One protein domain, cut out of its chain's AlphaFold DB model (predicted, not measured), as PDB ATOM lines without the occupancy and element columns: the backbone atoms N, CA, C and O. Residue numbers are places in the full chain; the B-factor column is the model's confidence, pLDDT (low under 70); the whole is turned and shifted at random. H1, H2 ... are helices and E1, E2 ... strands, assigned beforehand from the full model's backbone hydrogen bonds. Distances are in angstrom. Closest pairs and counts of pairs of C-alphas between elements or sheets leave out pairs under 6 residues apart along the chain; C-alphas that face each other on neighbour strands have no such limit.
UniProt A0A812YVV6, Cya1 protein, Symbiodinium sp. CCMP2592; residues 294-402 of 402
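What this domain is: This is residues 294 to 402 of the 402 residues of the protein "Cya1 protein" of Symbiodinium sp. CCMP2592 (UniProt A0A812YVV6). A hairpin of two antiparallel strands, E1 and E2, covers one side of an up-and-down bundle of three helices, H1, H2 and H3, each running against the one before; E1 packs on H1. Residues 387 to 402, with no named element, fold back to E1. The printed part has 109 residues, is mixed in class and compact, with a radius of gyration of the C-alphas of 14.8 A, and spans 43 by 33 by 24 A.

Where its parts are: E1, residues 296 to 305, runs 24.5 A from C-alpha 296 at (184.017, 185.503, 139.340) and bends by 58 degrees at residue 302. E2 is residues 313 to 321, 22.8 A. H1 is residues 332 to 350, 26.9 A; H2 is 354 to 367, 20.0 A; H3 is 372 to 386, 21.4 A, ending at (211.321, 194.752, 162.824).

How they stand to each other: In the hairpin E1 and E2, N 301 and O 315 are 2.8 A apart, within hydrogen-bond range. The closest C-alphas of E1 and H1, Arg 299 and Thr 339, are 4.4 A apart. H1 and H2, a helical hairpin, touch at Val 345 and Ala 357, C-alphas 5.2 A apart, at a shallow tilt of 21 degrees, opposite ways. H2 and H3, also a hairpin, touch at Phe 354 and Val 381, C-alphas 5.9 A apart, at a shallow tilt of 30 degrees. O i to N i+4 pairs are within range throughout H3, 14 of 15 in H1 and 9 of 10 in H2.

The domain as a whole: The two farthest C-alphas, Ser 324 and Ala 391, are 44.2 A apart. The printed part has no cut, and no link between named elements is long. pLDDT is under 70 at residues 307 to 310 and 400 to 402.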
ATOM      1  N   GLU A 294     185.217 188.872 134.796       94.88
ATOM      2  CA  GLU A 294     183.871 189.413 134.623       94.88
ATOM      3  C   GLU A 294     182.794 188.523 135.261       94.88
ATOM      4  O   GLU A 294     181.655 188.948 135.419       94.88
ATOM      5  N   LYS A 295     183.123 187.268 135.591       96.19
ATOM      6  CA  LYS A 295     182.158 186.277 136.097       96.19
ATOM      7  C   LYS A 295     182.409 185.847 137.526       96.19
ATOM      8  O   LYS A 295     181.476 185.368 138.163       96.19
ATOM      9  N   PHE A 296     183.630 185.997 138.026       97.62
ATOM     10  CA  PHE A 296     184.017 185.503 139.340       97.62
ATOM     11  C   PHE A 296     184.616 186.610 140.203       97.62
ATOM     12  O   PHE A 296     185.308 187.505 139.714       97.62
ATOM     13  N   HIS A 297     184.352 186.527 141.503       96.94
ATOM     14  CA  HIS A 297     185.060 187.286 142.519       96.94
ATOM     15  C   HIS A 297     186.368 186.564 142.836       96.94
ATOM     16  O   HIS A 297     186.363 185.417 143.294       96.94
ATOM     17  N   LEU A 298     187.487 187.233 142.568       97.50
ATOM     18  CA  LEU A 298     188.826 186.716 142.817       97.50
ATOM     19  C   LEU A 298     189.536 187.605 143.823       97.50
ATOM     20  O   LEU A 298     189.556 188.824 143.675       97.50
ATOM     21  N   ARG A 299     190.178 186.987 144.810       97.31
ATOM     22  CA  ARG A 299     191.013 187.695 145.779       97.31
ATOM     23  C   ARG A 299     192.464 187.277 145.602       97.31
ATOM     24  O   ARG A 299     192.771 186.095 145.712       97.31
ATOM     25  N   LEU A 300     193.352 188.230 145.333       97.44
ATOM     26  CA  LEU A 300     194.796 187.980 145.263       97.44
ATOM     27  C   LEU A 300     195.296 187.491 146.626       97.44
ATOM     28  O   LEU A 300     195.127 188.200 147.600       97.44
ATOM     29  N   LEU A 301     195.906 186.312 146.710       96.31
ATOM     30  CA  LEU A 301     196.416 185.757 147.968       96.31
ATOM     31  C   LEU A 301     197.895 186.038 148.178       96.31
ATOM     32  O   LEU A 301     198.319 186.339 149.291       96.31
ATOM     33  N   ASP A 302     198.698 185.841 147.132       94.88
ATOM     34  CA  ASP A 302     200.146 185.947 147.243       94.88
ATOM     35  C   ASP A 302     200.839 185.917 145.877       94.88
ATOM     36  O   ASP A 302     200.237 185.571 144.861       94.88
ATOM     37  N   LEU A 303     202.131 186.240 145.876       94.00
ATOM     38  CA  LEU A 303     203.048 185.987 144.771       94.00
ATOM     39  C   LEU A 303     204.059 184.939 145.226       94.00
ATOM     40  O   LEU A 303     204.917 185.233 146.058       94.00
ATOM     41  N   VAL A 304     203.987 183.728 144.677       91.06
ATOM     42  CA  VAL A 304     204.810 182.607 145.148       91.06
ATOM     43  C   VAL A 304     205.704 182.041 144.064       91.06
ATOM     44  O   VAL A 304     205.368 182.040 142.882       91.06
ATOM     45  N   THR A 305     206.815 181.450 144.481       86.56
ATOM     46  CA  THR A 305     207.551 180.469 143.681       86.56
ATOM     47  C   THR A 305     207.316 179.088 144.265       86.56
ATOM     48  O   THR A 305     207.585 178.807 145.435       86.56
ATOM     49  N   VAL A 306     206.795 178.197 143.427       72.50
ATOM     50  CA  VAL A 306     206.568 176.805 143.805       72.50
ATOM     51  C   VAL A 306     207.825 176.005 143.499       72.50
ATOM     52  O   VAL A 306     208.423 176.139 142.429       72.50
ATOM     53  N   LYS A 307     208.221 175.131 144.426       66.88
ATOM     54  CA  LYS A 307     209.387 174.261 144.266       66.88
ATOM     55  C   LYS A 307     209.375 173.539 142.910       66.88
ATOM     56  O   LYS A 307     208.479 172.746 142.622       66.88
ATOM     57  N   GLY A 308     210.412 173.786 142.109       64.06
ATOM     58  CA  GLY A 308     210.572 173.222 140.765       64.06
ATOM     59  C   GLY A 308     210.197 174.165 139.616       64.06
ATOM     60  O   GLY A 308     210.411 173.792 138.468       64.06
ATOM     61  N   ARG A 309     209.696 175.379 139.891       68.31
ATOM     62  CA  ARG A 309     209.574 176.466 138.906       68.31
ATOM     63  C   ARG A 309     210.456 177.651 139.297       68.31
ATOM     64  O   ARG A 309     210.572 177.984 140.472       68.31
ATOM     65  N   HIS A 310     211.057 178.291 138.296       64.88
ATOM     66  CA  HIS A 310     211.862 179.506 138.477       64.88
ATOM     67  C   HIS A 310     211.029 180.791 138.407       64.88
ATOM     68  O   HIS A 310     211.459 181.823 138.910       64.88
ATOM     69  N   GLN A 311     209.849 180.734 137.785       81.81
ATOM     70  CA  GLN A 311     208.975 181.887 137.619       81.81
ATOM     71  C   GLN A 311     207.983 181.971 138.781       81.81
ATOM     72  O   GLN A 311     207.343 180.974 139.126       81.81
ATOM     73  N   ALA A 312     207.885 183.157 139.379       88.75
ATOM     74  CA  ALA A 312     206.857 183.457 140.364       88.75
ATOM     75  C   ALA A 312     205.481 183.506 139.688       88.75
ATOM     76  O   ALA A 312     205.380 183.913 138.532       88.75
ATOM     77  N   THR A 313     204.441 183.099 140.407       91.12
ATOM     78  CA  THR A 313     203.056 183.157 139.940       91.12
ATOM     79  C   THR A 313     202.164 183.718 141.032       91.12
ATOM     80  O   THR A 313     202.373 183.452 142.223       91.12
ATOM     81  N   GLU A 314     201.195 184.529 140.630       95.19
ATOM     82  CA  GLU A 314     200.161 184.996 141.539       95.19
ATOM     83  C   GLU A 314     199.162 183.878 141.841       95.19
ATOM     84  O   GLU A 314     198.739 183.126 140.959       95.19
ATOM     85  N   LEU A 315     198.775 183.780 143.109       96.81
ATOM     86  CA  LEU A 315     197.706 182.905 143.562       96.81
ATOM     87  C   LEU A 315     196.473 183.733 143.863       96.81
ATOM     88  O   LEU A 315     196.568 184.787 144.489       96.81
ATOM     89  N   PHE A 316     195.314 183.218 143.479       98.44
ATOM     90  CA  PHE A 316     194.031 183.840 143.750       98.44
ATOM     91  C   PHE A 316     193.121 182.856 144.478       98.44
ATOM     92  O   PHE A 316     193.064 181.677 144.137       98.44
ATOM     93  N   GLN A 317     192.378 183.352 145.457       98.12
ATOM     94  CA  GLN A 317     191.221 182.668 146.009       98.12
ATOM     95  C   GLN A 317     190.033 182.896 145.076       98.12
ATOM     96  O   GLN A 317     189.734 184.038 144.718       98.12
ATOM     97  N   LEU A 318     189.337 181.816 144.723       98.06
ATOM     98  CA  LEU A 318     188.027 181.898 144.081       98.06
ATOM     99  C   LEU A 318     186.968 182.075 145.176       98.06
ATOM    100  O   LEU A 318     186.790 181.183 146.002       98.06
ATOM    101  N   VAL A 319     186.317 183.241 145.212       96.75
ATOM    102  CA  VAL A 319     185.401 183.636 146.299       96.75
ATOM    103  C   VAL A 319     183.943 183.321 145.963       96.75
ATOM    104  O   VAL A 319     183.173 182.966 146.846       96.75
ATOM    105  N   GLY A 320     183.559 183.439 144.693       95.62
ATOM    106  CA  GLY A 320     182.187 183.208 144.244       95.62
ATOM    107  C   GLY A 320     181.958 183.703 142.820       95.62
ATOM    108  O   GLY A 320     182.891 184.170 142.159       95.62
ATOM    109  N   VAL A 321     180.718 183.615 142.342       95.19
ATOM    110  CA  VAL A 321     180.302 184.213 141.063       95.19
ATOM    111  C   VAL A 321     179.864 185.662 141.268       95.19
ATOM    112  O   VAL A 321     179.289 185.990 142.292       95.19
ATOM    113  N   GLN A 322     180.084 186.539 140.286       92.00
ATOM    114  CA  GLN A 322     179.672 187.951 140.371       92.00
ATOM    115  C   GLN A 322     178.156 188.153 140.339       92.00
ATOM    116  O   GLN A 322     177.652 189.194 140.749       92.00
ATOM    117  N   ALA A 323     177.423 187.167 139.821       88.19
ATOM    118  CA  ALA A 323     175.973 187.234 139.693       88.19
ATOM    119  C   ALA A 323     175.226 186.943 141.007       88.19
ATOM    120  O   ALA A 323     174.008 187.116 141.045       88.19
ATOM    121  N   SER A 324     175.916 186.493 142.060       89.25
ATOM    122  CA  SER A 324     175.307 186.185 143.354       89.25
ATOM    123  C   SER A 324     176.178 186.671 144.505       89.25
ATOM    124  O   SER A 324     177.401 186.719 144.412       89.25
ATOM    125  N   LEU A 325     175.532 187.025 145.612       92.25
ATOM    126  CA  LEU A 325     176.225 187.268 146.870       92.25
ATOM    127  C   LEU A 325     176.682 185.910 147.426       92.25
ATOM    128  O   LEU A 325     175.823 185.044 147.589       92.25
ATOM    129  N   PRO A 326     177.982 185.678 147.681       89.38
ATOM    130  CA  PRO A 326     178.411 184.447 148.332       89.38
ATOM    131  C   PRO A 326     177.936 184.434 149.789       89.38
ATOM    132  O   PRO A 326     178.037 185.453 150.471       89.38
ATOM    133  N   ASP A 327     177.494 183.276 150.282       84.88
ATOM    134  CA  ASP A 327     176.822 183.120 151.588       84.88
ATOM    135  C   ASP A 327     177.635 183.612 152.797       84.88
ATOM    136  O   ASP A 327     177.090 183.881 153.863       84.88
ATOM    137  N   SER A 328     178.956 183.730 152.645       86.75
ATOM    138  CA  SER A 328     179.863 184.228 153.688       86.75
ATOM    139  C   SER A 328     179.887 185.756 153.828       86.75
ATOM    140  O   SER A 328     180.664 186.260 154.638       86.75
ATOM    141  N   PHE A 329     179.102 186.491 153.036       92.56
ATOM    142  CA  PHE A 329     179.114 187.953 152.989       92.56
ATOM    143  C   PHE A 329     177.706 188.533 153.091       92.56
ATOM    144  O   PHE A 329     176.747 187.966 152.574       92.56
ATOM    145  N   GLU A 330     177.588 189.707 153.707       92.94
ATOM    146  CA  GLU A 330     176.297 190.378 153.905       92.94
ATOM    147  C   GLU A 330     175.912 191.290 152.728       92.94
ATOM    148  O   GLU A 330     174.737 191.609 152.534       92.94
ATOM    149  N   SER A 331     176.885 191.727 151.918       93.94
ATOM    150  CA  SER A 331     176.641 192.598 150.761       93.94
ATOM    151  C   SER A 331     177.720 192.494 149.679       93.94
ATOM    152  O   SER A 331     178.858 192.105 149.936       93.94
ATOM    153  N   LEU A 332     177.393 192.900 148.445       92.06
ATOM    154  CA  LEU A 332     178.374 192.951 147.348       92.06
ATOM    155  C   LEU A 332     179.503 193.959 147.616       92.06
ATOM    156  O   LEU A 332     180.630 193.745 147.177       92.06
ATOM    157  N   GLU A 333     179.222 195.032 148.357       92.50
ATOM    158  CA  GLU A 333     180.240 195.997 148.791       92.50
ATOM    159  C   GLU A 333     181.250 195.349 149.743       92.50
ATOM    160  O   GLU A 333     182.441 195.654 149.700       92.50
ATOM    161  N   GLU A 334     180.793 194.425 150.591       94.50
ATOM    162  CA  GLU A 334     181.677 193.648 151.450       94.50
ATOM    163  C   GLU A 334     182.582 192.714 150.652       94.50
ATOM    164  O   GLU A 334     183.784 192.674 150.912       94.50
ATOM    165  N   VAL A 335     182.030 192.024 149.649       94.75
ATOM    166  CA  VAL A 335     182.806 191.168 148.741       94.75
ATOM    167  C   VAL A 335     183.869 191.989 148.011       94.75
ATOM    168  O   VAL A 335     185.026 191.583 147.960       94.75
ATOM    169  N   GLN A 336     183.504 193.163 147.487       91.94
ATOM    170  CA  GLN A 336     184.440 194.070 146.816       91.94
ATOM    171  C   GLN A 336     185.531 194.567 147.765       91.94
ATOM    172  O   GLN A 336     186.707 194.561 147.415       91.94
ATOM    173  N   PHE A 337     185.176 194.953 148.992       93.88
ATOM    174  CA  PHE A 337     186.169 195.327 149.995       93.88
ATOM    175  C   PHE A 337     187.100 194.148 150.326       93.88
ATOM    176  O   PHE A 337     188.315 194.331 150.419       93.88
ATOM    177  N   PHE A 338     186.555 192.932 150.430       95.56
ATOM    178  CA  PHE A 338     187.319 191.709 150.656       95.56
ATOM    179  C   PHE A 338     188.293 191.425 149.496       95.56
ATOM    180  O   PHE A 338     189.470 191.143 149.726       95.56
ATOM    181  N   THR A 339     187.881 191.552 148.237       95.19
ATOM    182  CA  THR A 339     188.767 191.294 147.091       95.19
ATOM    183  C   THR A 339     189.755 192.438 146.843       95.19
ATOM    184  O   THR A 339     190.977 192.243 146.833       95.19
ATOM    185  N   ASP A 340     189.245 193.653 146.675       92.50
ATOM    186  CA  ASP A 340     189.995 194.790 146.139       92.50
ATOM    187  C   ASP A 340     190.845 195.447 147.227       92.50
ATOM    188  O   ASP A 340     191.998 195.817 146.986       92.50
ATOM    189  N   GLY A 341     190.325 195.502 148.459       90.50
ATOM    190  CA  GLY A 341     191.074 195.990 149.616       90.50
ATOM    191  C   GLY A 341     192.343 195.171 149.847       90.50
ATOM    192  O   GLY A 341     193.420 195.724 150.073       90.50
ATOM    193  N   PHE A 342     192.264 193.850 149.682       94.25
ATOM    194  CA  PHE A 342     193.428 192.983 149.841       94.25
ATOM    195  C   PHE A 342     194.418 193.106 148.667       94.25
ATOM    196  O   PHE A 342     195.634 193.083 148.864       94.25
ATOM    197  N   THR A 343     193.927 193.377 147.454       95.25
ATOM    198  CA  THR A 343     194.782 193.748 146.311       95.25
ATOM    199  C   THR A 343     195.587 195.021 146.605       95.25
ATOM    200  O   THR A 343     196.789 195.082 146.323       95.25
ATOM    201  N   GLN A 344     194.972 196.019 147.247       95.56
ATOM    202  CA  GLN A 344     195.661 197.238 147.675       95.56
ATOM    203  C   GLN A 344     196.720 196.963 148.755       95.56
ATOM    204  O   GLN A 344     197.822 197.518 148.677       95.56
ATOM    205  N   VAL A 345     196.439 196.078 149.722       96.31
ATOM    206  CA  VAL A 345     197.439 195.627 150.708       96.31
ATOM    207  C   VAL A 345     198.661 195.041 150.000       96.31
ATOM    208  O   VAL A 345     199.791 195.447 150.284       96.31
ATOM    209  N   HIS A 346     198.458 194.141 149.035       96.25
ATOM    210  CA  HIS A 346     199.559 193.557 148.269       96.25
ATOM    211  C   HIS A 346     200.334 194.602 147.459       96.25
ATOM    212  O   HIS A 346     201.561 194.519 147.386       96.25
ATOM    213  N   ALA A 347     199.668 195.609 146.891       96.75
ATOM    214  CA  ALA A 347     200.346 196.701 146.196       96.75
ATOM    215  C   ALA A 347     201.265 197.502 147.140       96.75
ATOM    216  O   ALA A 347     202.410 197.796 146.789       96.75
ATOM    217  N   LEU A 348     200.804 197.806 148.360       97.06
ATOM    218  CA  LEU A 348     201.607 198.484 149.386       97.06
ATOM    219  C   LEU A 348     202.782 197.618 149.860       97.06
ATOM    220  O   LEU A 348     203.908 198.110 149.937       97.06
ATOM    221  N   TYR A 349     202.534 196.331 150.114       96.19
ATOM    222  CA  TYR A 349     203.555 195.350 150.489       96.19
ATOM    223  C   TYR A 349     204.657 195.243 149.424       96.19
ATOM    224  O   TYR A 349     205.841 195.380 149.733       96.19
ATOM    225  N   ARG A 350     204.280 195.093 148.147       94.81
ATOM    226  CA  ARG A 350     205.221 195.028 147.014       94.81
ATOM    227  C   ARG A 350     206.021 196.319 146.846       94.81
ATOM    228  O   ARG A 350     207.195 196.268 146.495       94.81
ATOM    229  N   ALA A 351     205.412 197.466 147.146       95.19
ATOM    230  CA  ALA A 351     206.065 198.772 147.123       95.19
ATOM    231  C   ALA A 351     206.915 199.073 148.376       95.19
ATOM    232  O   ALA A 351     207.372 200.205 148.529       95.19
ATOM    233  N   ARG A 352     207.106 198.101 149.285       95.00
ATOM    234  CA  ARG A 352     207.812 198.255 150.574       95.00
ATOM    235  C   ARG A 352     207.214 199.329 151.490       95.00
ATOM    236  O   ARG A 352     207.871 199.825 152.402       95.00
ATOM    237  N   LYS A 353     205.944 199.686 151.287       96.56
ATOM    238  CA  LYS A 353     205.194 200.603 152.155       96.56
ATOM    239  C   LYS A 353     204.587 199.820 153.320       96.56
ATOM    240  O   LYS A 353     203.371 199.792 153.486       96.56
ATOM    241  N   PHE A 354     205.440 199.155 154.100       96.69
ATOM    242  CA  PHE A 354     205.033 198.182 155.121       96.69
ATOM    243  C   PHE A 354     204.151 198.787 156.213       96.69
ATOM    244  O   PHE A 354     203.164 198.172 156.594       96.69
ATOM    245  N   GLU A 355     204.427 200.020 156.640       97.44
ATOM    246  CA  GLU A 355     203.573 200.718 157.608       97.44
ATOM    247  C   GLU A 355     202.154 200.953 157.078       97.44
ATOM    248  O   GLU A 355     201.170 200.674 157.758       97.44
ATOM    249  N   ALA A 356     202.030 201.393 155.824       97.50
ATOM    250  CA  ALA A 356     200.724 201.576 155.197       97.50
ATOM    251  C   ALA A 356     200.002 200.234 154.986       97.50
ATOM    252  O   ALA A 356     198.793 200.152 155.193       97.50
ATOM    253  N   ALA A 357     200.737 199.182 154.601       97.50
ATOM    254  CA  ALA A 357     200.192 197.834 154.468       97.50
ATOM    255  C   ALA A 357     199.674 197.305 155.815       97.50
ATOM    256  O   ALA A 357     198.568 196.775 155.868       97.50
ATOM    257  N   ARG A 358     200.434 197.504 156.901       97.88
ATOM    258  CA  ARG A 358     200.050 197.131 158.269       97.88
ATOM    259  C   ARG A 358     198.767 197.831 158.704       97.88
ATOM    260  O   ARG A 358     197.845 197.165 159.159       97.88
ATOM    261  N   SER A 359     198.688 199.151 158.536       96.88
ATOM    262  CA  SER A 359     197.490 199.916 158.903       96.88
ATOM    263  C   SER A 359     196.250 199.425 158.157       96.88
ATOM    264  O   SER A 359     195.208 199.220 158.773       96.88
ATOM    265  N   LEU A 360     196.369 199.167 156.849       95.88
ATOM    266  CA  LEU A 360     195.254 198.647 156.058       95.88
ATOM    267  C   LEU A 360     194.875 197.211 156.459       95.88
ATOM    268  O   LEU A 360     193.692 196.890 156.506       95.88
ATOM    269  N   LEU A 361     195.854 196.364 156.796       96.69
ATOM    270  CA  LEU A 361     195.615 195.013 157.317       96.69
ATOM    271  C   LEU A 361     194.882 195.018 158.659       96.69
ATOM    272  O   LEU A 361     194.034 194.155 158.864       96.69
ATOM    273  N   PHE A 362     195.156 195.979 159.548       95.94
ATOM    274  CA  PHE A 362     194.382 196.121 160.784       95.94
ATOM    275  C   PHE A 362     192.917 196.443 160.492       95.94
ATOM    276  O   PHE A 362     192.049 195.717 160.962       95.94
ATOM    277  N   THR A 363     192.638 197.434 159.640       93.31
ATOM    278  CA  THR A 363     191.261 197.739 159.204       93.31
ATOM    279  C   THR A 363     190.590 196.533 158.542       93.31
ATOM    280  O   THR A 363     189.404 196.277 158.732       93.31
ATOM    281  N   TYR A 364     191.348 195.755 157.771       92.25
ATOM    282  CA  TYR A 364     190.838 194.556 157.121       92.25
ATOM    283  C   TYR A 364     190.485 193.454 158.135       92.25
ATOM    284  O   TYR A 364     189.429 192.832 158.032       92.25
ATOM    285  N   LEU A 365     191.330 193.236 159.146       95.44
ATOM    286  CA  LEU A 365     191.120 192.243 160.206       95.44
ATOM    287  C   LEU A 365     190.072 192.663 161.245       95.44
ATOM    288  O   LEU A 365     189.497 191.790 161.885       95.44
ATOM    289  N   GLU A 366     189.784 193.957 161.394       94.56
ATOM    290  CA  GLU A 366     188.620 194.425 162.159       94.56
ATOM    291  C   GLU A 366     187.314 193.917 161.537       94.56
ATOM    292  O   GLU A 366     186.411 193.495 162.257       94.56
ATOM    293  N   ARG A 367     187.236 193.906 160.199       92.94
ATOM    294  CA  ARG A 367     186.064 193.422 159.459       92.94
ATOM    295  C   ARG A 367     186.059 191.909 159.251       92.94
ATOM    296  O   ARG A 367     185.003 191.292 159.319       92.94
ATOM    297  N   PHE A 368     187.228 191.297 159.053       94.62
ATOM    298  CA  PHE A 368     187.369 189.851 158.852       94.62
ATOM    299  C   PHE A 368     188.325 189.218 159.879       94.62
ATOM    300  O   PHE A 368     189.421 188.771 159.522       94.62
ATOM    301  N   PRO A 369     187.929 189.108 161.164       94.88
ATOM    302  CA  PRO A 369     188.835 188.688 162.236       94.88
ATOM    303  C   PRO A 369     189.367 187.263 162.106       94.88
ATOM    304  O   PRO A 369     190.345 186.913 162.765       94.88
ATOM    305  N   GLN A 370     188.725 186.409 161.305       92.94
ATOM    306  CA  GLN A 370     189.132 185.015 161.098       92.94
ATOM    307  C   GLN A 370     189.891 184.776 159.795       92.94
ATOM    308  O   GLN A 370     190.274 183.643 159.518       92.94
ATOM    309  N   ASP A 371     190.173 185.830 159.034       95.44
ATOM    310  CA  ASP A 371     190.825 185.705 157.740       95.44
ATOM    311  C   ASP A 371     192.302 185.297 157.867       95.44
ATOM    312  O   ASP A 371     193.174 186.090 158.239       95.44
ATOM    313  N   ALA A 372     192.588 184.030 157.559       95.69
ATOM    314  CA  ALA A 372     193.930 183.466 157.647       95.69
ATOM    315  C   ALA A 372     194.945 184.156 156.706       95.69
ATOM    316  O   ALA A 372     196.014 184.524 157.205       95.69
ATOM    317  N   PRO A 373     194.645 184.431 155.416       96.38
ATOM    318  CA  PRO A 373     195.572 185.136 154.528       96.38
ATOM    319  C   PRO A 373     196.018 186.501 155.071       96.38
ATOM    320  O   PRO A 373     197.212 186.810 155.046       96.38
ATOM    321  N   SER A 374     195.097 187.298 155.626       96.25
ATOM    322  CA  SER A 374     195.432 188.607 156.203       96.25
ATOM    323  C   SER A 374     196.299 188.489 157.445       96.25
ATOM    324  O   SER A 374     197.283 189.217 157.561       96.25
ATOM    325  N   LYS A 375     196.001 187.547 158.353       96.75
ATOM    326  CA  LYS A 375     196.842 187.296 159.537       96.75
ATOM    327  C   LYS A 375     198.264 186.906 159.138       96.75
ATOM    328  O   LYS A 375     199.229 187.426 159.694       96.75
ATOM    329  N   MET A 376     198.397 186.029 158.145       95.44
ATOM    330  CA  MET A 376     199.698 185.584 157.645       95.44
ATOM    331  C   MET A 376     200.489 186.720 157.002       95.44
ATOM    332  O   MET A 376     201.696 186.828 157.221       95.44
ATOM    333  N   LEU A 377     199.839 187.563 156.195       96.25
ATOM    334  CA  LEU A 377     200.508 188.701 155.572       96.25
ATOM    335  C   LEU A 377     200.874 189.773 156.605       96.25
ATOM    336  O   LEU A 377     201.964 190.334 156.520       96.25
ATOM    337  N   LEU A 378     200.027 190.007 157.612       97.06
ATOM    338  CA  LEU A 378     200.328 190.906 158.726       97.06
ATOM    339  C   LEU A 378     201.571 190.452 159.486       97.06
ATOM    340  O   LEU A 378     202.497 191.241 159.638       97.06
ATOM    341  N   GLN A 379     201.650 189.175 159.864       96.00
ATOM    342  CA  GLN A 379     202.830 188.629 160.539       96.00
ATOM    343  C   GLN A 379     204.112 188.826 159.708       96.00
ATOM    344  O   GLN A 379     205.169 189.175 160.241       96.00
ATOM    345  N   ARG A 380     204.025 188.641 158.383       95.12
ATOM    346  CA  ARG A 380     205.147 188.896 157.465       95.12
ATOM    347  C   ARG A 380     205.532 190.374 157.424       95.12
ATOM    348  O   ARG A 380     206.714 190.692 157.514       95.12
ATOM    349  N   VAL A 381     204.554 191.271 157.315       96.56
ATOM    350  CA  VAL A 381     204.768 192.725 157.332       96.56
ATOM    351  C   VAL A 381     205.406 193.173 158.648       96.56
ATOM    352  O   VAL A 381     206.355 193.949 158.621       96.56
ATOM    353  N   GLU A 382     204.942 192.664 159.788       96.50
ATOM    354  CA  GLU A 382     205.508 192.981 161.104       96.50
ATOM    355  C   GLU A 382     206.958 192.511 161.236       96.50
ATOM    356  O   GLU A 382     207.800 193.261 161.727       96.50
ATOM    357  N   THR A 383     207.269 191.318 160.723       95.31
ATOM    358  CA  THR A 383     208.648 190.806 160.682       95.31
ATOM    359  C   THR A 383     209.551 191.737 159.868       95.31
ATOM    360  O   THR A 383     210.631 192.092 160.325       95.31
ATOM    361  N   LEU A 384     209.089 192.203 158.702       94.50
ATOM    362  CA  LEU A 384     209.844 193.119 157.832       94.50
ATOM    363  C   LEU A 384     209.945 194.552 158.376       94.50
ATOM    364  O   LEU A 384     210.814 195.307 157.948       94.50
ATOM    365  N   LEU A 385     209.058 194.962 159.284       94.75
ATOM    366  CA  LEU A 385     209.180 196.237 159.998       94.75
ATOM    367  C   LEU A 385     210.222 196.158 161.118       94.75
ATOM    368  O   LEU A 385     210.917 197.139 161.371       94.75
ATOM    369  N   GLN A 386     210.324 195.003 161.781       94.50
ATOM    370  CA  GLN A 386     211.321 194.752 162.824       94.50
ATOM    371  C   GLN A 386     212.718 194.516 162.239       94.50
ATOM    372  O   GLN A 386     213.693 195.039 162.777       94.50
ATOM    373  N   ASP A 387     212.803 193.770 161.136       93.62
ATOM    374  CA  ASP A 387     214.031 193.475 160.399       93.62
ATOM    375  C   ASP A 387     213.872 193.890 158.922       93.62
ATOM    376  O   ASP A 387     213.391 193.108 158.092       93.62
ATOM    377  N   PRO A 388     214.195 195.158 158.587       90.44
ATOM    378  CA  PRO A 388     214.009 195.692 157.245       90.44
ATOM    379  C   PRO A 388     214.736 194.881 156.166       90.44
ATOM    380  O   PRO A 388     215.923 194.582 156.301       90.44
ATOM    381  N   PRO A 389     214.063 194.573 155.043       90.31
ATOM    382  CA  PRO A 389     214.645 193.731 154.013       90.31
ATOM    383  C   PRO A 389     215.810 194.415 153.275       90.31
ATOM    384  O   PRO A 389     215.814 195.641 153.113       90.31
ATOM    385  N   PRO A 390     216.761 193.630 152.734       90.19
ATOM    386  CA  PRO A 390     217.875 194.159 151.955       90.19
ATOM    387  C   PRO A 390     217.419 194.816 150.638       90.19
ATOM    388  O   PRO A 390     216.268 194.711 150.196       90.19
ATOM    389  N   ALA A 391     218.332 195.529 149.975       88.44
ATOM    390  CA  ALA A 391     218.029 196.277 148.751       88.44
ATOM    391  C   ALA A 391     217.508 195.383 147.606       88.44
ATOM    392  O   ALA A 391     216.617 195.800 146.870       88.44
ATOM    393  N   ASP A 392     217.992 194.149 147.508       89.19
ATOM    394  CA  ASP A 392     217.648 193.141 146.496       89.19
ATOM    395  C   ASP A 392     216.427 192.276 146.854       89.19
ATOM    396  O   ASP A 392     216.069 191.364 146.110       89.19
ATOM    397  N   TRP A 393     215.749 192.570 147.967       91.12
ATOM    398  CA  TRP A 393     214.554 191.841 148.375       91.12
ATOM    399  C   TRP A 393     213.450 191.876 147.317       91.12
ATOM    400  O   TRP A 393     213.129 192.927 146.746       91.12
ATOM    401  N   THR A 394     212.811 190.723 147.135       89.06
ATOM    402  CA  THR A 394     211.651 190.550 146.263       89.06
ATOM    403  C   THR A 394     210.422 190.184 147.097       89.06
ATOM    404  O   THR A 394     210.557 189.486 148.101       89.06
ATOM    405  N   PRO A 395     209.211 190.594 146.684       87.88
ATOM    406  CA  PRO A 395     207.976 190.254 147.393       87.88
ATOM    407  C   PRO A 395     207.539 188.796 147.187       87.88
ATOM    408  O   PRO A 395     206.445 188.431 147.607       87.88
ATOM    409  N   VAL A 396     208.356 187.983 146.508       89.62
ATOM    410  CA  VAL A 396     208.055 186.595 146.169       89.62
ATOM    411  C   VAL A 396     208.220 185.723 147.406       89.62
ATOM    412  O   VAL A 396     209.309 185.626 147.973       89.62
ATOM    413  N   TYR A 397     207.151 185.041 147.796       85.56
ATOM    414  CA  TYR A 397     207.193 184.072 148.877       85.56
ATOM    415  C   TYR A 397     207.670 182.706 148.365       85.56
ATOM    416  O   TYR A 397     207.049 182.080 147.501       85.56
ATOM    417  N   MET A 398     208.798 182.236 148.900       82.19
ATOM    418  CA  MET A 398     209.367 180.930 148.564       82.19
ATOM    419  C   MET A 398     208.680 179.843 149.394       82.19
ATOM    420  O   MET A 398     208.901 179.743 150.600       82.19
ATOM    421  N   LEU A 399     207.886 178.992 148.747       77.12
ATOM    422  CA  LEU A 399     207.260 177.841 149.401       77.12
ATOM    423  C   LEU A 399     208.305 176.729 149.585       77.12
ATOM    424  O   LEU A 399     208.605 175.969 148.661       77.12
ATOM    425  N   THR A 400     208.917 176.679 150.770       60.91
ATOM    426  CA  THR A 400     209.982 175.720 151.112       60.91
ATOM    427  C   THR A 400     209.456 174.388 151.654       60.91
ATOM    428  O   THR A 400     210.168 173.382 151.566       60.91
ATOM    429  N   GLU A 401     208.218 174.350 152.153       50.72
ATOM    430  CA  GLU A 401     207.577 173.137 152.673       50.72
ATOM    431  C   GLU A 401     206.884 172.307 151.577       50.72
ATOM    432  O   GLU A 401     206.534 172.812 150.508       50.72
ATOM    433  N   LYS A 402     206.803 170.991 151.816       43.03
ATOM    434  CA  LYS A 402     206.358 169.963 150.861       43.03
ATOM    435  C   LYS A 402     204.857 169.735 150.879       43.03
ATOM    436  O   LYS A 402     204.303 169.668 151.996       43.03
TER     437      LYS A 402